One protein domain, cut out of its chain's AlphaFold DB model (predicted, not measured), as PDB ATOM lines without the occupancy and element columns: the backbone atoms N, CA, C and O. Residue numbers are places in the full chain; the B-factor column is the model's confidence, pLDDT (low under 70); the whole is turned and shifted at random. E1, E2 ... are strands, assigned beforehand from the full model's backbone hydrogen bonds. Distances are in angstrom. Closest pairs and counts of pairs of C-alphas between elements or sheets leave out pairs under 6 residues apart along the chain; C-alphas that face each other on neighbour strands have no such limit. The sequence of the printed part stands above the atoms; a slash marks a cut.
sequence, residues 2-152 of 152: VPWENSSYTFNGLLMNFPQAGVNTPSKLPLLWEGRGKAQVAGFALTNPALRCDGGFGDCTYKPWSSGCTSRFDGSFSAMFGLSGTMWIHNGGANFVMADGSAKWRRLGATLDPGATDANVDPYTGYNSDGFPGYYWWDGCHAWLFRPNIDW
ATOM      1  N   VAL A   2      23.357  49.089 117.191       73.75
ATOM      2  CA  VAL A   2      23.996  49.304 118.499       73.75
ATOM      3  C   VAL A   2      25.472  49.627 118.223       73.75
ATOM      4  O   VAL A   2      26.081  48.885 117.447       73.75
ATOM      5  N   PRO A   3      26.023  50.741 118.739       82.88
ATOM      6  CA  PRO A   3      27.438  51.051 118.571       82.88
ATOM      7  C   PRO A   3      28.293  49.955 119.212       82.88
ATOM      8  O   PRO A   3      27.879  49.303 120.170       82.88
ATOM      9  N   TRP A   4      29.467  49.712 118.642       83.38
ATOM     10  CA  TRP A   4      30.411  48.771 119.223       83.38
ATOM     11  C   TRP A   4      31.027  49.368 120.492       83.38
ATOM     12  O   TRP A   4      31.249  50.573 120.570       83.38
ATOM     13  N   GLU A   5      31.320  48.509 121.461       86.88
ATOM     14  CA  GLU A   5      31.929  48.894 122.735       86.88
ATOM     15  C   GLU A   5      33.385  48.431 122.810       86.88
ATOM     16  O   GLU A   5      33.813  47.513 122.101       86.88
ATOM     17  N   ASN A   6      34.150  49.077 123.686       88.56
ATOM     18  CA  ASN A   6      35.529  48.708 123.981       88.56
ATOM     19  C   ASN A   6      35.585  47.534 124.971       88.56
ATOM     20  O   ASN A   6      34.961  47.589 126.027       88.56
ATOM     21  N   SER A   7      36.391  46.507 124.679       88.94
ATOM     22  CA  SER A   7      36.651  45.386 125.596       88.94
ATOM     23  C   SER A   7      38.116  45.327 126.033       88.94
ATOM     24  O   SER A   7      39.021  45.350 125.195       88.94
ATOM     25  N   SER A   8      38.351  45.208 127.343       89.50
ATOM     26  CA  SER A   8      39.654  44.852 127.934       89.50
ATOM     27  C   SER A   8      39.761  43.366 128.293       89.50
ATOM     28  O   SER A   8      40.868  42.851 128.456       89.50
ATOM     29  N   TYR A   9      38.626  42.670 128.407       93.25
ATOM     30  CA  TYR A   9      38.583  41.270 128.811       93.25
ATOM     31  C   TYR A   9      38.676  40.331 127.613       93.25
ATOM     32  O   TYR A   9      38.125  40.575 126.538       93.25
ATOM     33  N   THR A  10      39.352  39.215 127.846       94.94
ATOM     34  CA  THR A  10      39.499  38.090 126.928       94.94
ATOM     35  C   THR A  10      39.145  36.792 127.636       94.94
ATOM     36  O   THR A  10      39.351  36.644 128.842       94.94
ATOM     37  N   PHE A  11      38.637  35.844 126.856       96.81
ATOM     38  CA  PHE A  11      38.338  34.490 127.287       96.81
ATOM     39  C   PHE A  11      39.547  33.559 127.148       96.81
ATOM     40  O   PHE A  11      40.329  33.664 126.200       96.81
ATOM     41  N   ASN A  12      39.678  32.621 128.085       97.50
ATOM     42  CA  ASN A  12      40.632  31.522 128.011       97.50
ATOM     43  C   ASN A  12      40.222  30.532 126.907       97.50
ATOM     44  O   ASN A  12      39.386  29.654 127.115       97.50
ATOM     45  N   GLY A  13      40.847  30.640 125.736       97.25
ATOM     46  CA  GLY A  13      40.514  29.835 124.564       97.25
ATOM     47  C   GLY A  13      40.746  28.332 124.722       97.25
ATOM     48  O   GLY A  13      40.157  27.570 123.964       97.25
ATOM     49  N   LEU A  14      41.527  27.876 125.710       97.31
ATOM     50  CA  LEU A  14      41.692  26.439 125.994       97.31
ATOM     51  C   LEU A  14      40.388  25.814 126.500       97.31
ATOM     52  O   LEU A  14      40.224  24.604 126.438       97.31
ATOM     53  N   LEU A  15      39.446  26.628 126.978       97.31
ATOM     54  CA  LEU A  15      38.144  26.160 127.451       97.31
ATOM     55  C   LEU A  15      37.074  26.176 126.359       97.31
ATOM     56  O   LEU A  15      35.925  25.821 126.617       97.31
ATOM     57  N   MET A  16      37.435  26.559 125.129       92.12
ATOM     58  CA  MET A  16      36.531  26.447 123.993       92.12
ATOM     59  C   MET A  16      36.154  24.974 123.799       92.12
ATOM     60  O   MET A  16      37.019  24.124 123.607       92.12
ATOM     61  N   ASN A  17      34.853  24.686 123.880       92.31
ATOM     62  CA  ASN A  17      34.303  23.333 123.777       92.31
ATOM     63  C   ASN A  17      34.847  22.331 124.826       92.31
ATOM     64  O   ASN A  17      34.810  21.120 124.606       92.31
ATOM     65  N   PHE A  18      35.358  22.815 125.966       95.69
ATOM     66  CA  PHE A  18      35.827  21.967 127.064       95.69
ATOM     67  C   PHE A  18      34.776  21.894 128.189       95.69
ATOM     68  O   PHE A  18      34.276  22.936 128.623       95.69
ATOM     69  N   PRO A  19      34.411  20.697 128.687       94.50
ATOM     70  CA  PRO A  19      33.372  20.564 129.703       94.50
ATOM     71  C   PRO A  19      33.855  21.055 131.072       94.50
ATOM     72  O   PRO A  19      34.955  20.722 131.509       94.50
ATOM     73  N   GLN A  20      32.987  21.750 131.814       93.81
ATOM     74  CA  GLN A  20      33.289  22.191 133.184       93.81
ATOM     75  C   GLN A  20      33.646  21.018 134.113       93.81
ATOM     76  O   GLN A  20      34.512  21.157 134.968       93.81
ATOM     77  N   ALA A  21      33.035  19.846 133.908       95.25
ATOM     78  CA  ALA A  21      33.343  18.630 134.664       95.25
ATOM     79  C   ALA A  21      34.782  18.114 134.455       95.25
ATOM     80  O   ALA A  21      35.262  17.330 135.265       95.25
ATOM     81  N   GLY A  22      35.464  18.537 133.385       94.88
ATOM     82  CA  GLY A  22      36.867  18.206 133.133       94.88
ATOM     83  C   GLY A  22      37.862  19.184 133.763       94.88
ATOM     84  O   GLY A  22      39.061  19.034 133.550       94.88
ATOM     85  N   VAL A  23      37.391  20.227 134.457       97.25
ATOM     86  CA  VAL A  23      38.256  21.216 135.110       97.25
ATOM     87  C   VAL A  23      38.612  20.730 136.510       97.25
ATOM     88  O   VAL A  23      37.749  20.683 137.386       97.25
ATOM     89  N   ASN A  24      39.891  20.444 136.742       96.88
ATOM     90  CA  ASN A  24      40.364  19.900 138.014       96.88
ATOM     91  C   ASN A  24      40.235  20.896 139.174       96.88
ATOM     92  O   ASN A  24      39.753  20.549 140.250       96.88
ATOM     93  N   THR A  25      40.632  22.154 138.947       96.19
ATOM     94  CA  THR A  25      40.636  23.187 139.996       96.19
ATOM     95  C   THR A  25      39.918  24.468 139.544       96.19
ATOM     96  O   THR A  25      40.566  25.477 139.229       96.19
ATOM     97  N   PRO A  26      38.569  24.480 139.521       96.31
ATOM     98  CA  PRO A  26      37.786  25.583 138.953       96.31
ATOM     99  C   PRO A  26      38.053  26.956 139.584       96.31
ATOM    100  O   PRO A  26      38.034  27.970 138.892       96.31
ATOM    101  N   SER A  27      38.371  26.994 140.879       95.75
ATOM    102  CA  SER A  27      38.601  28.231 141.639       95.75
ATOM    103  C   SER A  27      39.956  28.898 141.385       95.75
ATOM    104  O   SER A  27      40.200  30.017 141.852       95.75
ATOM    105  N   LYS A  28      40.870  28.225 140.678       95.62
ATOM    106  CA  LYS A  28      42.201  28.750 140.332       95.62
ATOM    107  C   LYS A  28      42.418  28.874 138.822       95.62
ATOM    108  O   LYS A  28      43.353  29.569 138.429       95.62
ATOM    109  N   LEU A  29      41.561  28.277 137.995       97.50
ATOM    110  CA  LEU A  29      41.644  28.351 136.538       97.50
ATOM    111  C   LEU A  29      41.034  29.657 136.003       97.50
ATOM    112  O   LEU A  29      39.826  29.850 136.156       97.50
ATOM    113  N   PRO A  30      41.805  30.526 135.326       97.44
ATOM    114  CA  PRO A  30      41.246  31.699 134.667       97.44
ATOM    115  C   PRO A  30      40.260  31.350 133.544       97.44
ATOM    116  O   PRO A  30      40.560  30.541 132.663       97.44
ATOM    117  N   LEU A  31      39.118  32.034 133.550       97.25
ATOM    118  CA  LEU A  31      38.084  32.006 132.518       97.25
ATOM    119  C   LEU A  31      38.093  33.298 131.697       97.25
ATOM    120  O   LEU A  31      38.238  33.251 130.477       97.25
ATOM    121  N   LEU A  32      37.959  34.443 132.371       96.88
ATOM    122  CA  LEU A  32      38.043  35.776 131.773       96.88
ATOM    123  C   LEU A  32      39.118  36.579 132.491       96.88
ATOM    124  O   LEU A  32      39.228  36.520 133.713       96.88
ATOM    125  N   TRP A  33      39.897  37.347 131.747       95.62
ATOM    126  CA  TRP A  33      40.948  38.182 132.321       95.62
ATOM    127  C   TRP A  33      41.333  39.308 131.371       95.62
ATOM    128  O   TRP A  33      40.984  39.289 130.190       95.62
ATOM    129  N   GLU A  34      42.084  40.277 131.874       94.31
ATOM    130  CA  GLU A  34      42.526  41.454 131.121       94.31
ATOM    131  C   GLU A  34      43.767  41.159 130.253       94.31
ATOM    132  O   GLU A  34      44.771  41.869 130.275       94.31
ATOM    133  N   GLY A  35      43.714  40.083 129.466       91.25
ATOM    134  CA  GLY A  35      44.830  39.553 128.671       91.25
ATOM    135  C   GLY A  35      45.233  40.371 127.440       91.25
ATOM    136  O   GLY A  35      45.835  39.816 126.522       91.25
ATOM    137  N   ARG A  36      44.897  41.667 127.399       89.19
ATOM    138  CA  ARG A  36      45.466  42.689 126.495       89.19
ATOM    139  C   ARG A  36      46.133  43.850 127.240       89.19
ATOM    140  O   ARG A  36      46.699  44.741 126.603       89.19
ATOM    141  N   GLY A  37      46.103  43.836 128.571       91.38
ATOM    142  CA  GLY A  37      46.629  44.916 129.394       91.38
ATOM    143  C   GLY A  37      45.722  46.117 129.474       91.38
ATOM    144  O   GLY A  37      44.514  46.021 129.299       91.38
ATOM    145  N   LYS A  38      46.338  47.286 129.662       92.62
ATOM    146  CA  LYS A  38      45.646  48.581 129.572       92.62
ATOM    147  C   LYS A  38      45.096  48.911 128.176       92.62
ATOM    148  O   LYS A  38      44.447  49.942 128.023       92.62
ATOM    149  N   ALA A  39      45.359  48.088 127.161       90.50
ATOM    150  CA  ALA A  39      44.777  48.275 125.840       90.50
ATOM    151  C   ALA A  39      43.329  47.769 125.801       90.50
ATOM    152  O   ALA A  39      43.009  46.712 126.343       90.50
ATOM    153  N   GLN A  40      42.472  48.501 125.094       88.56
ATOM    154  CA  GLN A  40      41.088  48.118 124.831       88.56
ATOM    155  C   GLN A  40      40.878  47.911 123.334       88.56
ATOM    156  O   GLN A  40      41.533  48.555 122.512       88.56
ATOM    157  N   VAL A  41      39.969  47.005 122.979       87.06
ATOM    158  CA  VAL A  41      39.646  46.700 121.584       87.06
ATOM    159  C   VAL A  41      38.211  47.050 121.281       87.06
ATOM    160  O   VAL A  41      37.287  46.614 121.961       87.06
ATOM    161  N   ALA A  42      38.066  47.802 120.204       88.69
ATOM    162  CA  ALA A  42      36.817  48.187 119.596       88.69
ATOM    163  C   ALA A  42      36.069  46.988 118.997       88.69
ATOM    164  O   ALA A  42      36.516  46.415 118.003       88.69
ATOM    165  N   GLY A  43      34.912  46.633 119.555       87.56
ATOM    166  CA  GLY A  43      33.927  45.773 118.892       87.56
ATOM    167  C   GLY A  43      34.228  44.278 118.838       87.56
ATOM    168  O   GLY A  43      33.400  43.529 118.325       87.56
ATOM    169  N   PHE A  44      35.358  43.815 119.375       86.69
ATOM    170  CA  PHE A  44      35.642  42.389 119.530       86.69
ATOM    171  C   PHE A  44      36.646  42.123 120.654       86.69
ATOM    172  O   PHE A  44      37.383  43.008 121.083       86.69
ATOM    173  N   ALA A  45      36.714  40.867 121.090       89.75
ATOM    174  CA  ALA A  45      37.783  40.348 121.930       89.75
ATOM    175  C   ALA A  45      38.318  39.056 121.303       89.75
ATOM    176  O   ALA A  45      37.544  38.211 120.858       89.75
ATOM    177  N   LEU A  46      39.642  38.914 121.250       89.88
ATOM    178  CA  LEU A  46      40.275  37.644 120.892       89.88
ATOM    179  C   LEU A  46      40.459  36.825 122.154       89.88
ATOM    180  O   LEU A  46      40.755  37.409 123.191       89.88
ATOM    181  N   THR A  47      40.339  35.505 122.049       94.31
ATOM    182  CA  THR A  47      40.745  34.603 123.125       94.31
ATOM    183  C   THR A  47      42.251  34.696 123.343       94.31
ATOM    184  O   THR A  47      43.032  34.861 122.405       94.31
ATOM    185  N   ASN A  48      42.675  34.609 124.594       94.62
ATOM    186  CA  ASN A  48      44.078  34.615 124.972       94.62
ATOM    187  C   ASN A  48      44.204  33.846 126.288       94.62
ATOM    188  O   ASN A  48      43.582  34.263 127.267       94.62
ATOM    189  N   PRO A  49      44.966  32.745 126.342       96.62
ATOM    190  CA  PRO A  49      45.550  32.027 125.202       96.62
ATOM    191  C   PRO A  49      44.496  31.538 124.196       96.62
ATOM    192  O   PRO A  49      43.344  31.299 124.555       96.62
ATOM    193  N   ALA A  50      44.904  31.367 122.938       95.81
ATOM    194  CA  ALA A  50      44.083  30.779 121.883       95.81
ATOM    195  C   ALA A  50      44.481  29.324 121.628       95.81
ATOM    196  O   ALA A  50      45.655  29.019 121.394       95.81
ATOM    197  N   LEU A  51      43.493  28.428 121.647       95.94
ATOM    198  CA  LEU A  51      43.658  27.042 121.227       95.94
ATOM    199  C   LEU A  51      43.826  26.987 119.704       95.94
ATOM    200  O   LEU A  51      43.059  27.616 118.973       95.94
ATOM    201  N   ARG A  52      44.838  26.266 119.215       93.75
ATOM    202  CA  ARG A  52      45.067  26.105 117.776       93.75
ATOM    203  C   ARG A  52      44.200  24.967 117.253       93.75
ATOM    204  O   ARG A  52      44.265  23.849 117.762       93.75
ATOM    205  N   CYS A  53      43.395  25.290 116.250       92.19
ATOM    206  CA  CYS A  53      42.458  24.379 115.600       92.19
ATOM    207  C   CYS A  53      42.504  24.532 114.071       92.19
ATOM    208  O   CYS A  53      41.478  24.525 113.395       92.19
ATOM    209  N   ASP A  54      43.702  24.792 113.551       91.81
ATOM    210  CA  ASP A  54      44.015  24.939 112.131       91.81
ATOM    211  C   ASP A  54      44.847  23.760 111.585       91.81
ATOM    212  O   ASP A  54      45.365  23.827 110.472       91.81
ATOM    213  N   GLY A  55      44.985  22.679 112.359       82.06
ATOM    214  CA  GLY A  55      45.837  21.525 112.072       82.06
ATOM    215  C   GLY A  55      45.232  20.500 111.111       82.06
ATOM    216  O   GLY A  55      45.961  19.744 110.467       82.06
ATOM    217  N   GLY A  56      43.906  20.494 110.957       80.31
ATOM    218  CA  GLY A  56      43.197  19.633 110.005       80.31
ATOM    219  C   GLY A  56      43.018  18.182 110.467       80.31
ATOM    220  O   GLY A  56      42.552  17.354 109.686       80.31
ATOM    221  N   PHE A  57      43.368  17.866 111.719       82.56
ATOM    222  CA  PHE A  57      43.209  16.539 112.315       82.56
ATOM    223  C   PHE A  57      42.700  16.616 113.766       82.56
ATOM    224  O   PHE A  57      43.389  17.125 114.655       82.56
ATOM    225  N   GLY A  58      41.553  15.972 114.013       83.62
ATOM    226  CA  GLY A  58      40.943  15.790 115.334       83.62
ATOM    227  C   GLY A  58      39.967  16.898 115.735       83.62
ATOM    228  O   GLY A  58      39.714  17.823 114.977       83.62
ATOM    229  N   ASP A  59      39.414  16.788 116.945       89.94
ATOM    230  CA  ASP A  59      38.462  17.780 117.456       89.94
ATOM    231  C   ASP A  59      39.167  19.015 118.029       89.94
ATOM    232  O   ASP A  59      40.202  18.900 118.700       89.94
ATOM    233  N   CYS A  60      38.558  20.187 117.822       91.75
ATOM    234  CA  CYS A  60      38.962  21.467 118.406       91.75
ATOM    235  C   CYS A  60      38.520  21.576 119.877       91.75
ATOM    236  O   CYS A  60      37.692  22.404 120.252       91.75
ATOM    237  N   THR A  61      39.069  20.700 120.712       95.00
ATOM    238  CA  THR A  61      38.905  20.706 122.169       95.00
ATOM    239  C   THR A  61      40.278  20.526 122.797       95.00
ATOM    240  O   THR A  61      41.124  19.833 122.233       95.00
ATOM    241  N   TYR A  62      40.519  21.144 123.955       96.62
ATOM    242  CA  TYR A  62      41.794  21.025 124.661       96.62
ATOM    243  C   TYR A  62      42.223  19.569 124.851       96.62
ATOM    244  O   TYR A  62      41.479  18.747 125.393       96.62
ATOM    245  N   LYS A  63      43.459  19.282 124.441       95.25
ATOM    246  CA  LYS A  63      44.142  18.013 124.672       95.25
ATOM    247  C   LYS A  63      45.326  18.299 125.588       95.25
ATOM    248  O   LYS A  63      46.132  19.151 125.238       95.25
ATOM    249  N   PRO A  64      45.448  17.625 126.743       95.19
ATOM    250  CA  PRO A  64      46.595  17.804 127.620       95.19
ATOM    251  C   PRO A  64      47.929  17.602 126.903       95.19
ATOM    252  O   PRO A  64      48.004  16.924 125.874       95.19
ATOM    253  N   TRP A  65      48.990  18.138 127.510       95.25
ATOM    254  CA  TRP A  65      50.357  17.904 127.061       95.25
ATOM    255  C   TRP A  65      50.603  16.422 126.768       95.25
ATOM    256  O   TRP A  65      50.267  15.537 127.559       95.25
ATOM    257  N   SER A  66      51.224  16.170 125.625       92.50
ATOM    258  CA  SER A  66      51.726  14.860 125.239       92.50
ATOM    259  C   SER A  66      53.000  15.034 124.422       92.50
ATOM    260  O   SER A  66      53.215  16.068 123.783       92.50
ATOM    261  N   SER A  67      53.862  14.016 124.447       93.12
ATOM    262  CA  SER A  67      55.072  14.015 123.624       93.12
ATOM    263  C   SER A  67      54.702  14.167 122.146       93.12
ATOM    264  O   SER A  67      53.894  13.399 121.626       93.12
ATOM    265  N   GLY A  68      55.296  15.156 121.474       87.25
ATOM    266  CA  GLY A  68      55.034  15.442 120.062       87.25
ATOM    267  C   GLY A  68      53.808  16.317 119.789       87.25
ATOM    268  O   GLY A  68      53.354  16.354 118.645       87.25
ATOM    269  N   CYS A  69      53.276  17.024 120.791       92.38
ATOM    270  CA  CYS A  69      52.249  18.037 120.562       92.38
ATOM    271  C   CYS A  69      52.687  19.058 119.500       92.38
ATOM    272  O   CYS A  69      53.855  19.442 119.397       92.38
ATOM    273  N   THR A  70      51.750  19.463 118.647       92.25
ATOM    274  CA  THR A  70      52.063  20.275 117.470       92.25
ATOM    275  C   THR A  70      50.808  20.955 116.952       92.25
ATOM    276  O   THR A  70      49.711  20.415 117.043       92.25
ATOM    277  N   SER A  71      50.955  22.109 116.303       90.62
ATOM    278  CA  SER A  71      49.836  22.785 115.642       90.62
ATOM    279  C   SER A  71      49.183  21.969 114.516       90.62
ATOM    280  O   SER A  71      48.155  22.386 114.006       90.62
ATOM    281  N   ARG A  72      49.754  20.823 114.111       90.88
ATOM    282  CA  ARG A  72      49.130  19.898 113.149       90.88
ATOM    283  C   ARG A  72      47.923  19.142 113.722       90.88
ATOM    284  O   ARG A  72      47.088  18.691 112.946       90.88
ATOM    285  N   PHE A  73      47.822  18.966 115.037       92.81
ATOM    286  CA  PHE A  73      46.662  18.313 115.648       92.81
ATOM    287  C   PHE A  73      45.843  19.339 116.414       92.81
ATOM    288  O   PHE A  73      46.353  19.975 117.344       92.81
ATOM    289  N   ASP A  74      44.569  19.460 116.048       93.94
ATOM    290  CA  ASP A  74      43.663  20.430 116.651       93.94
ATOM    291  C   ASP A  74      43.577  20.197 118.157       93.94
ATOM    292  O   ASP A  74      43.569  19.057 118.633       93.94
ATOM    293  N   GLY A  75      43.598  21.284 118.923       94.50
ATOM    294  CA  GLY A  75      43.514  21.234 120.377       94.50
ATOM    295  C   GLY A  75      44.789  20.816 121.115       94.50
ATOM    296  O   GLY A  75      44.807  20.900 122.340       94.50
ATOM    297  N   SER A  76      45.854  20.405 120.412       95.56
ATOM    298  CA  SER A  76      47.111  19.956 121.043       95.56
ATOM    299  C   SER A  76      48.161  21.054 121.228       95.56
ATOM    300  O   SER A  76      49.214  20.811 121.810       95.56
ATOM    301  N   PHE A  77      47.902  22.264 120.730       95.19
ATOM    302  CA  PHE A  77      48.805  23.402 120.883       95.19
ATOM    303  C   PHE A  77      48.014  24.681 121.156       95.19
ATOM    304  O   PHE A  77      46.901  24.855 120.653       95.19
ATOM    305  N   SER A  78      48.570  25.601 121.942       95.31
ATOM    306  CA  SER A  78      48.012  26.943 122.113       95.31
ATOM    307  C   SER A  78      49.083  28.022 122.059       95.31
ATOM    308  O   SER A  78      50.268  27.774 122.267       95.31
ATOM    309  N   ALA A  79      48.652  29.241 121.755       92.12
ATOM    310  CA  ALA A  79      49.520  30.405 121.698       92.12
ATOM    311  C   ALA A  79      48.948  31.530 122.561       92.12
ATOM    312  O   ALA A  79      47.729  31.710 122.629       92.12
ATOM    313  N   MET A  80      49.833  32.298 123.193       92.38
ATOM    314  CA  MET A  80      49.469  33.587 123.772       92.38
ATOM    315  C   MET A  80      49.761  34.706 122.781       92.38
ATOM    316  O   MET A  80      50.793  34.707 122.110       92.38
ATOM    317  N   PHE A  81      48.850  35.668 122.698       88.12
ATOM    318  CA  PHE A  81      49.070  36.862 121.892       88.12
ATOM    319  C   PHE A  81      49.904  37.887 122.657       88.12
ATOM    320  O   PHE A  81      49.736  38.067 123.864       88.12
ATOM    321  N   GLY A  82      50.769  38.590 121.920       85.75
ATOM    322  CA  GLY A  82      51.480  39.758 122.426       85.75
ATOM    323  C   GLY A  82      50.517  40.883 122.809       85.75
ATOM    324  O   GLY A  82      49.395  40.980 122.304       85.75
ATOM    325  N   LEU A  83      50.970  41.738 123.720       88.38
ATOM    326  CA  LEU A  83      50.125  42.729 124.377       88.38
ATOM    327  C   LEU A  83      50.417  44.122 123.842       88.38
ATOM    328  O   LEU A  83      51.568  44.501 123.651       88.38
ATOM    329  N   SER A  84      49.357  44.898 123.635       87.31
ATOM    330  CA  SER A  84      49.455  46.303 123.218       87.31
ATOM    331  C   SER A  84      49.422  47.275 124.402       87.31
ATOM    332  O   SER A  84      49.555  48.478 124.203       87.31
ATOM    333  N   GLY A  85      49.241  46.777 125.628       90.81
ATOM    334  CA  GLY A  85      49.279  47.562 126.858       90.81
ATOM    335  C   GLY A  85      49.995  46.824 127.988       90.81
ATOM    336  O   GLY A  85      50.065  45.598 127.995       90.81
ATOM    337  N   THR A  86      50.500  47.588 128.954       93.69
ATOM    338  CA  THR A  86      51.154  47.083 130.175       93.69
ATOM    339  C   THR A  86      50.202  46.253 131.047       93.69
ATOM    340  O   THR A  86      49.004  46.559 131.109       93.69
ATOM    341  N   MET A  87      50.722  45.218 131.729       92.88
ATOM    342  CA  MET A  87      49.953  44.384 132.682       92.88
ATOM    343  C   MET A  87      49.818  45.017 134.059       92.88
ATOM    344  O   MET A  87      49.101  44.503 134.918       92.88
ATOM    345  N   TRP A  88      50.452  46.162 134.292       90.56
ATOM    346  CA  TRP A  88      50.260  46.930 135.517       90.56
ATOM    347  C   TRP A  88      48.956  47.735 135.456       90.56
ATOM    348  O   TRP A  88      48.953  48.961 135.598       90.56
ATOM    349  N   ILE A  89      47.845  47.036 135.203       92.38
ATOM    350  CA  ILE A  89      46.516  47.587 134.916       92.38
ATOM    351  C   ILE A  89      45.949  48.256 136.166       92.38
ATOM    352  O   ILE A  89      45.673  49.455 136.163       92.38
ATOM    353  N   HIS A  90      45.873  47.489 137.252       93.25
ATOM    354  CA  HIS A  90      45.356  47.892 138.552       93.25
ATOM    355  C   HIS A  90      46.477  47.852 139.598       93.25
ATOM    356  O   HIS A  90      46.512  46.960 140.441       93.25
ATOM    357  N   ASN A  91      47.414  48.807 139.519       89.56
ATOM    358  CA  ASN A  91      48.561  48.945 140.432       89.56
ATOM    359  C   ASN A  91      49.436  47.678 140.531       89.56
ATOM    360  O   ASN A  91      49.687  47.166 141.619       89.56
ATOM    361  N   GLY A  92      49.910  47.172 139.387       89.06
ATOM    362  CA  GLY A  92      50.770  45.977 139.356       89.06
ATOM    363  C   GLY A  92      49.997  44.661 139.462       89.06
ATOM    364  O   GLY A  92      50.489  43.684 140.021       89.06
ATOM    365  N   GLY A  93      48.766  44.635 138.955       92.69
ATOM    366  CA  GLY A  93      47.957  43.430 138.852       92.69
ATOM    367  C   GLY A  93      46.742  43.623 137.959       92.69
ATOM    368  O   GLY A  93      46.532  44.707 137.407       92.69
ATOM    369  N   ALA A  94      45.955  42.561 137.835       94.81
ATOM    370  CA  ALA A  94      44.759  42.513 137.003       94.81
ATOM    371  C   ALA A  94      43.657  41.689 137.671       94.81
ATOM    372  O   ALA A  94      43.916  40.869 138.560       94.81
ATOM    373  N   ASN A  95      42.424  41.907 137.227       95.25
ATOM    374  CA  ASN A  95      41.284  41.111 137.656       95.25
ATOM    375  C   ASN A  95      41.126  39.869 136.777       95.25
ATOM    376  O   ASN A  95      41.203  39.919 135.548       95.25
ATOM    377  N   PHE A  96      40.867  38.742 137.430       97.31
ATOM    378  CA  PHE A  96      40.623  37.458 136.797       97.31
ATOM    379  C   PHE A  96      39.297  36.897 137.302       97.31
ATOM    380  O   PHE A  96      39.079  36.801 138.510       97.31
ATOM    381  N   VAL A  97      38.439  36.478 136.382       97.75
ATOM    382  CA  VAL A  97      37.273  35.637 136.663       97.75
ATOM    383  C   VAL A  97      37.706  34.189 136.497       97.75
ATOM    384  O   VAL A  97      38.298  33.835 135.478       97.75
ATOM    385  N   MET A  98      37.436  33.364 137.498       97.50
ATOM    386  CA  MET A  98      37.787  31.949 137.538       97.50
ATOM    387  C   MET A  98      36.673  31.086 136.939       97.50
ATOM    388  O   MET A  98      35.535  31.531 136.789       97.50
ATOM    389  N   ALA A  99      36.983  29.833 136.615       97.25
ATOM    390  CA  ALA A  99      36.026  28.892 136.035       97.25
ATOM    391  C   ALA A  99      34.876  28.498 136.987       97.25
ATOM    392  O   ALA A  99      33.848  28.014 136.521       97.25
ATOM    393  N   ASP A 100      35.009  28.723 138.299       96.69
ATOM    394  CA  ASP A 100      33.902  28.610 139.268       96.69
ATOM    395  C   ASP A 100      33.014  29.868 139.361       96.69
ATOM    396  O   ASP A 100      32.038  29.875 140.107       96.69
ATOM    397  N   GLY A 101      33.347  30.932 138.624       96.88
ATOM    398  CA  GLY A 101      32.648  32.218 138.645       96.88
ATOM    399  C   GLY A 101      33.169  33.218 139.680       96.88
ATOM    400  O   GLY A 101      32.707  34.359 139.701       96.88
ATOM    401  N   SER A 102      34.143  32.852 140.519       97.69
ATOM    402  CA  SER A 102      34.757  33.790 141.465       97.69
ATOM    403  C   SER A 102      35.652  34.808 140.752       97.69
ATOM    404  O   SER A 102      36.349  34.484 139.794       97.69
ATOM    405  N   ALA A 103      35.668  36.053 141.231       97.00
ATOM    406  CA  ALA A 103      36.589  37.085 140.761       97.00
ATOM    407  C   ALA A 103      37.735  37.270 141.763       97.00
ATOM    408  O   ALA A 103      37.510  37.322 142.973       97.00
ATOM    409  N   LYS A 104      38.971  37.369 141.266       95.75
ATOM    410  CA  LYS A 104      40.175  37.561 142.083       95.75
ATOM    411  C   LYS A 104      41.099  38.568 141.420       95.75
ATOM    412  O   LYS A 104      41.382  38.463 140.227       95.75
ATOM    413  N   TRP A 105      41.631  39.491 142.212       95.69
ATOM    414  CA  TRP A 105      42.781  40.282 141.795       95.69
ATOM    415  C   TRP A 105      44.045  39.433 141.928       95.69
ATOM    416  O   TRP A 105      44.236  38.750 142.940       95.69
ATOM    417  N   ARG A 106      44.910  39.464 140.915       94.88
ATOM    418  CA  ARG A 106      46.218  38.804 140.946       94.88
ATOM    419  C   ARG A 106      47.312  39.819 140.683       94.88
ATOM    420  O   ARG A 106      47.205  40.624 139.758       94.88
ATOM    421  N   ARG A 107      48.373  39.744 141.484       93.31
ATOM    422  CA  ARG A 107      49.593  40.518 141.261       93.31
ATOM    423  C   ARG A 107      50.260  40.028 139.980       93.31
ATOM    424  O   ARG A 107      50.442  38.825 139.827       93.31
ATOM    425  N   LEU A 108      50.638  40.963 139.114       94.25
ATOM    426  CA  LEU A 108      51.337  40.717 137.857       94.25
ATOM    427  C   LEU A 108      52.638  41.519 137.825       94.25
ATOM    428  O   LEU A 108      52.664  42.688 138.214       94.25
ATOM    429  N   GLY A 109      53.723  40.899 137.374       92.25
ATOM    430  CA  GLY A 109      55.043  41.531 137.342       92.25
ATOM    431  C   GLY A 109      55.616  41.775 138.730       92.25
ATOM    432  O   GLY A 109      56.109  42.858 139.035       92.25
ATOM    433  N   ALA A 110      55.549  40.752 139.588       89.88
ATOM    434  CA  ALA A 110      56.223  40.767 140.887       89.88
ATOM    435  C   ALA A 110      57.754  40.891 140.760       89.88
ATOM    436  O   ALA A 110      58.401  41.379 141.686       89.88
ATOM    437  N   THR A 111      58.305  40.472 139.621       89.81
ATOM    438  CA  THR A 111      59.720  40.544 139.254       89.81
ATOM    439  C   THR A 111      59.862  41.102 137.836       89.81
ATOM    440  O   THR A 111      58.954  40.981 137.009       89.81
ATOM    441  N   LEU A 112      61.001  41.749 137.574       91.50
ATOM    442  CA  LEU A 112      61.405  42.182 136.236       91.50
ATOM    443  C   LEU A 112      62.374  41.160 135.639       91.50
ATOM    444  O   LEU A 112      63.116  40.516 136.384       91.50
ATOM    445  N   ASP A 113      62.393  41.052 134.313       88.00
ATOM    446  CA  ASP A 113      63.366  40.247 133.567       88.00
ATOM    447  C   ASP A 113      64.810  40.659 133.941       88.00
ATOM    448  O   ASP A 113      65.079  41.862 134.059       88.00
ATOM    449  N   PRO A 114      65.741  39.710 134.194       89.62
ATOM    450  CA  PRO A 114      65.668  38.256 133.961       89.62
ATOM    451  C   PRO A 114      65.052  37.423 135.104       89.62
ATOM    452  O   PRO A 114      65.163  36.198 135.115       89.62
ATOM    453  N   GLY A 115      64.443  38.058 136.109       88.50
ATOM    454  CA  GLY A 115      63.755  37.362 137.195       88.50
ATOM    455  C   GLY A 115      62.472  36.671 136.730       88.50
ATOM    456  O   GLY A 115      61.725  37.209 135.916       88.50
ATOM    457  N   ALA A 116      62.203  35.492 137.292       92.81
ATOM    458  CA  ALA A 116      60.994  34.719 137.028       92.81
ATOM    459  C   ALA A 116      59.848  35.122 137.973       92.81
ATOM    460  O   ALA A 116      60.075  35.355 139.165       92.81
ATOM    461  N   THR A 117      58.620  35.209 137.469       95.31
ATOM    462  CA  THR A 117      57.404  35.333 138.290       95.31
ATOM    463  C   THR A 117      56.932  33.966 138.809       95.31
ATOM    464  O   THR A 117      57.525  32.930 138.510       95.31
ATOM    465  N   ASP A 118      55.850  33.941 139.590       94.06
ATOM    466  CA  ASP A 118      55.202  32.692 139.997       94.06
ATOM    467  C   ASP A 118      54.197  32.225 138.928       94.06
ATOM    468  O   ASP A 118      53.140  32.835 138.735       94.06
ATOM    469  N   ALA A 119      54.516  31.100 138.280       94.12
ATOM    470  CA  ALA A 119      53.706  30.462 137.243       94.12
ATOM    471  C   ALA A 119      52.288  30.074 137.696       94.12
ATOM    472  O   ALA A 119      51.424  29.813 136.855       94.12
ATOM    473  N   ASN A 120      52.029  30.027 139.008       92.88
ATOM    474  CA  ASN A 120      50.725  29.671 139.556       92.88
ATOM    475  C   ASN A 120      49.740  30.838 139.660       92.88
ATOM    476  O   ASN A 120      48.543  30.635 139.886       92.88
ATOM    477  N   VAL A 121      50.221  32.066 139.490       92.81
ATOM    478  CA  VAL A 121      49.401  33.277 139.617       92.81
ATOM    479  C   VAL A 121      49.575  34.220 138.438       92.81
ATOM    480  O   VAL A 121      48.588  34.832 138.026       92.81
ATOM    481  N   ASP A 122      50.781  34.293 137.879       95.31
ATOM    482  CA  ASP A 122      51.156  35.187 136.793       95.31
ATOM    483  C   ASP A 122      51.300  34.390 135.482       95.31
ATOM    484  O   ASP A 122      52.065  33.427 135.432       95.31
ATOM    485  N   PRO A 123      50.575  34.749 134.406       95.38
ATOM    486  CA  PRO A 123      50.742  34.126 133.095       95.38
ATOM    487  C   PRO A 123      52.156  34.246 132.515       95.38
ATOM    488  O   PRO A 123      52.574  33.395 131.727       95.38
ATOM    489  N   TYR A 124      52.870  35.320 132.853       95.12
ATOM    490  CA  TYR A 124      54.076  35.749 132.155       95.12
ATOM    491  C   TYR A 124      55.320  35.495 132.981       95.12
ATOM    492  O   TYR A 124      55.313  35.789 134.167       95.12
ATOM    493  N   THR A 125      56.404  35.009 132.376       94.44
ATOM    494  CA  THR A 125      57.623  34.648 133.122       94.44
ATOM    495  C   THR A 125      58.374  35.861 133.647       94.44
ATOM    496  O   THR A 125      59.032  35.745 134.670       94.44
ATOM    497  N   GLY A 126      58.277  37.012 132.981       92.19
ATOM    498  CA  GLY A 126      59.004  38.225 133.344       92.19
ATOM    499  C   GLY A 126      58.527  39.442 132.556       92.19
ATOM    500  O   GLY A 126      57.871  39.314 131.516       92.19
ATOM    501  N   TYR A 127      58.859  40.622 133.078       94.38
ATOM    502  CA  TYR A 127      58.388  41.919 132.592       94.38
ATOM    503  C   TYR A 127      59.547  42.896 132.413       94.38
ATOM    504  O   TYR A 127      60.510  42.867 133.178       94.38
ATOM    505  N   ASN A 128      59.441  43.800 131.441       93.44
ATOM    506  CA  ASN A 128      60.350  44.938 131.333       93.44
ATOM    507  C   ASN A 128      59.977  46.058 132.331       93.44
ATOM    508  O   ASN A 128      58.955  45.987 133.017       93.44
ATOM    509  N   SER A 129      60.786  47.121 132.389       93.88
ATOM    510  CA  SER A 129      60.572  48.272 133.284       93.88
ATOM    511  C   SER A 129      59.252  49.020 133.068       93.88
ATOM    512  O   SER A 129      58.821  49.746 133.959       93.88
ATOM    513  N   ASP A 130      58.605  48.828 131.919       92.69
ATOM    514  CA  ASP A 130      57.327  49.450 131.561       92.69
ATOM    515  C   ASP A 130      56.121  48.529 131.864       92.69
ATOM    516  O   ASP A 130      54.962  48.863 131.587       92.69
ATOM    517  N   GLY A 131      56.369  47.342 132.432       92.62
ATOM    518  CA  GLY A 131      55.343  46.356 132.774       92.62
ATOM    519  C   GLY A 131      54.781  45.596 131.571       92.62
ATOM    520  O   GLY A 131      53.673  45.052 131.644       92.62
ATOM    521  N   PHE A 132      55.518  45.551 130.460       93.81
ATOM    522  CA  PHE A 132      55.212  44.673 129.332       93.81
ATOM    523  C   PHE A 132      55.911  43.322 129.512       93.81
ATOM    524  O   PHE A 132      57.113  43.295 129.790       93.81
ATOM    525  N   PRO A 133      55.194  42.201 129.351       92.69
ATOM    526  CA  PRO A 133      55.805  40.886 129.423       92.69
ATOM    527  C   PRO A 133      56.502  40.506 128.116       92.69
ATOM    528  O   PRO A 133      56.014  40.819 127.029       92.69
ATOM    529  N   GLY A 134      57.626  39.795 128.231       87.25
ATOM    530  CA  GLY A 134      58.377  39.273 127.081       87.25
ATOM    531  C   GLY A 134      58.032  37.825 126.719       87.25
ATOM    532  O   GLY A 134      57.938  37.483 125.543       87.25
ATOM    533  N   TYR A 135      57.806  36.980 127.728       90.69
ATOM    534  CA  TYR A 135      57.541  35.546 127.578       90.69
ATOM    535  C   TYR A 135      56.454  35.084 128.555       90.69
ATOM    536  O   TYR A 135      56.089  35.805 129.486       90.69
ATOM    537  N   TYR A 136      55.930  33.875 128.349       94.69
ATOM    538  CA  TYR A 136      54.890  33.283 129.186       94.69
ATOM    539  C   TYR A 136      55.233  31.870 129.635       94.69
ATOM    540  O   TYR A 136      56.002  31.157 128.988       94.69
ATOM    541  N   TRP A 137      54.658  31.473 130.767       95.81
ATOM    542  CA  TRP A 137      54.815  30.122 131.280       95.81
ATOM    543  C   TRP A 137      54.072  29.151 130.376       95.81
ATOM    544  O   TRP A 137      52.903  29.364 130.054       95.81
ATOM    545  N   TRP A 138      54.722  28.061 129.988       95.25
ATOM    546  CA  TRP A 138      54.137  27.037 129.132       95.25
ATOM    547  C   TRP A 138      54.724  25.666 129.457       95.25
ATOM    548  O   TRP A 138      55.804  25.569 130.035       95.25
ATOM    549  N   ASP A 139      54.006  24.607 129.106       94.94
ATOM    550  CA  ASP A 139      54.434  23.220 129.333       94.94
ATOM    551  C   ASP A 139      55.102  22.573 128.107       94.94
ATOM    552  O   ASP A 139      55.367  21.375 128.102       94.94
ATOM    553  N   GLY A 140      55.362  23.356 127.056       94.56
ATOM    554  CA  GLY A 140      55.811  22.867 125.750       94.56
ATOM    555  C   GLY A 140      54.694  22.755 124.703       94.56
ATOM    556  O   GLY A 140      54.994  22.661 123.516       94.56
ATOM    557  N   CYS A 141      53.423  22.822 125.111       95.69
ATOM    558  CA  CYS A 141      52.260  22.768 124.215       95.69
ATOM    559  C   CYS A 141      51.280  23.916 124.467       95.69
ATOM    560  O   CYS A 141      50.677  24.451 123.538       95.69
ATOM    561  N   HIS A 142      51.113  24.292 125.735       97.00
ATOM    562  CA  HIS A 142      50.058  25.173 126.192       97.00
ATOM    563  C   HIS A 142      50.540  26.193 127.213       97.00
ATOM    564  O   HIS A 142      51.418  25.917 128.029       97.00
ATOM    565  N   ALA A 143      49.901  27.365 127.210       96.94
ATOM    566  CA  ALA A 143      50.084  28.370 128.251       96.94
ATOM    567  C   ALA A 143      49.712  27.799 129.630       96.94
ATOM    568  O   ALA A 143      48.575  27.379 129.853       96.94
ATOM    569  N   TRP A 144      50.681  27.802 130.544       96.06
ATOM    570  CA  TRP A 144      50.692  27.033 131.784       96.06
ATOM    571  C   TRP A 144      49.453  27.289 132.636       96.06
ATOM    572  O   TRP A 144      48.684  26.365 132.869       96.06
ATOM    573  N   LEU A 145      49.223  28.542 133.035       96.19
ATOM    574  CA  LEU A 145      48.187  28.942 133.994       96.19
ATOM    575  C   LEU A 145      46.745  28.627 133.554       96.19
ATOM    576  O   LEU A 145      45.836  28.572 134.378       96.19
ATOM    577  N   PHE A 146      46.530  28.432 132.254       97.31
ATOM    578  CA  PHE A 146      45.208  28.360 131.633       97.31
ATOM    579  C   PHE A 146      44.740  26.934 131.328       97.31
ATOM    580  O   PHE A 146      43.680  26.749 130.727       97.31
ATOM    581  N   ARG A 147      45.524  25.924 131.716       97.06
ATOM    582  CA  ARG A 147      45.224  24.517 131.448       97.06
ATOM    583  C   ARG A 147      44.194  23.971 132.446       97.06
ATOM    584  O   ARG A 147      44.385  24.125 133.652       97.06
ATOM    585  N   PRO A 148      43.136  23.283 131.983       96.94
ATOM    586  CA  PRO A 148      42.085  22.775 132.865       96.94
ATOM    587  C   PRO A 148      42.492  21.573 133.731       96.94
ATOM    588  O   PRO A 148      41.836  21.312 134.735       96.94
ATOM    589  N   ASN A 149      43.568  20.865 133.379       93.69
ATOM    590  CA  ASN A 149      44.025  19.640 134.048       93.69
ATOM    591  C   ASN A 149      45.109  19.876 135.122       93.69
ATOM    592  O   ASN A 149      45.857  18.951 135.432       93.69
ATOM    593  N   ILE A 150      45.256  21.105 135.630       91.31
ATOM    594  CA  ILE A 150      46.209  21.407 136.710       91.31
ATOM    595  C   ILE A 150      45.550  21.205 138.073       91.31
ATOM    596  O   ILE A 150      44.492  21.780 138.355       91.31
ATOM    597  N   ASP A 151      46.264  20.477 138.928       86.06
ATOM    598  CA  ASP A 151      46.036  20.411 140.369       86.06
ATOM    599  C   ASP A 151      47.004  21.379 141.061       86.06
ATOM    600  O   ASP A 151      48.217  21.304 140.853       86.06
ATOM    601  N   TRP A 152      46.466  22.320 141.839       80.88
ATOM    602  CA  TRP A 152      47.215  23.430 142.445       80.88
ATOM    603  C   TRP A 152      47.224  23.406 143.968       80.88
ATOM    604  O   TRP A 152      46.142  23.202 144.563       80.88
TER     605      TRP A 152
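What this domain is: This is residues 2 to 152 of the 152 residues of an uncharacterized protein of Chthonomonadales bacterium (UniProt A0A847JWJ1). There is little regular structure: long loops make most of the body, with a small three-strand sheet, E1 to E3, and a separate hairpin, E4 and E5. The 151 printed residues hold no named helix and five named strands of 23 residues in all, class all strand. E1, E2, E3 form an antiparallel meander, each strand neighbour to the one before. The whole is compact, radius of gyration of the C-alphas 15.1 A, spanning 45 by 41 by 27 A.

Where its parts are: E1, residues 30 to 33, begins at C-alpha 30 (41.246, 31.699, 134.667). E2 is residues 93 to 98, 15.4 A long; E3, 103 to 107, 13.5 A; E4, 124 to 127. E5, 133 to 136, ends at C-alpha 136 (54.890, 33.283, 129.186).

How they stand to each other: Hairpin E1 and E2 has N 31 and O 97 at 2.8 A. Hairpin E2 and E3 has N 104 and O 96 at 2.8 A. Hairpin E4 and E5 has N 125 and O 135 at 3.0 A. E3 and E4 are apart.

The domain as a whole: The farthest C-alphas, Val 2 and Ser 67, are 47.3 A apart. The printed part has no cut. Links E1 to E2 and E3 to E4 are long. No printed residue is under 70 in pLDDT.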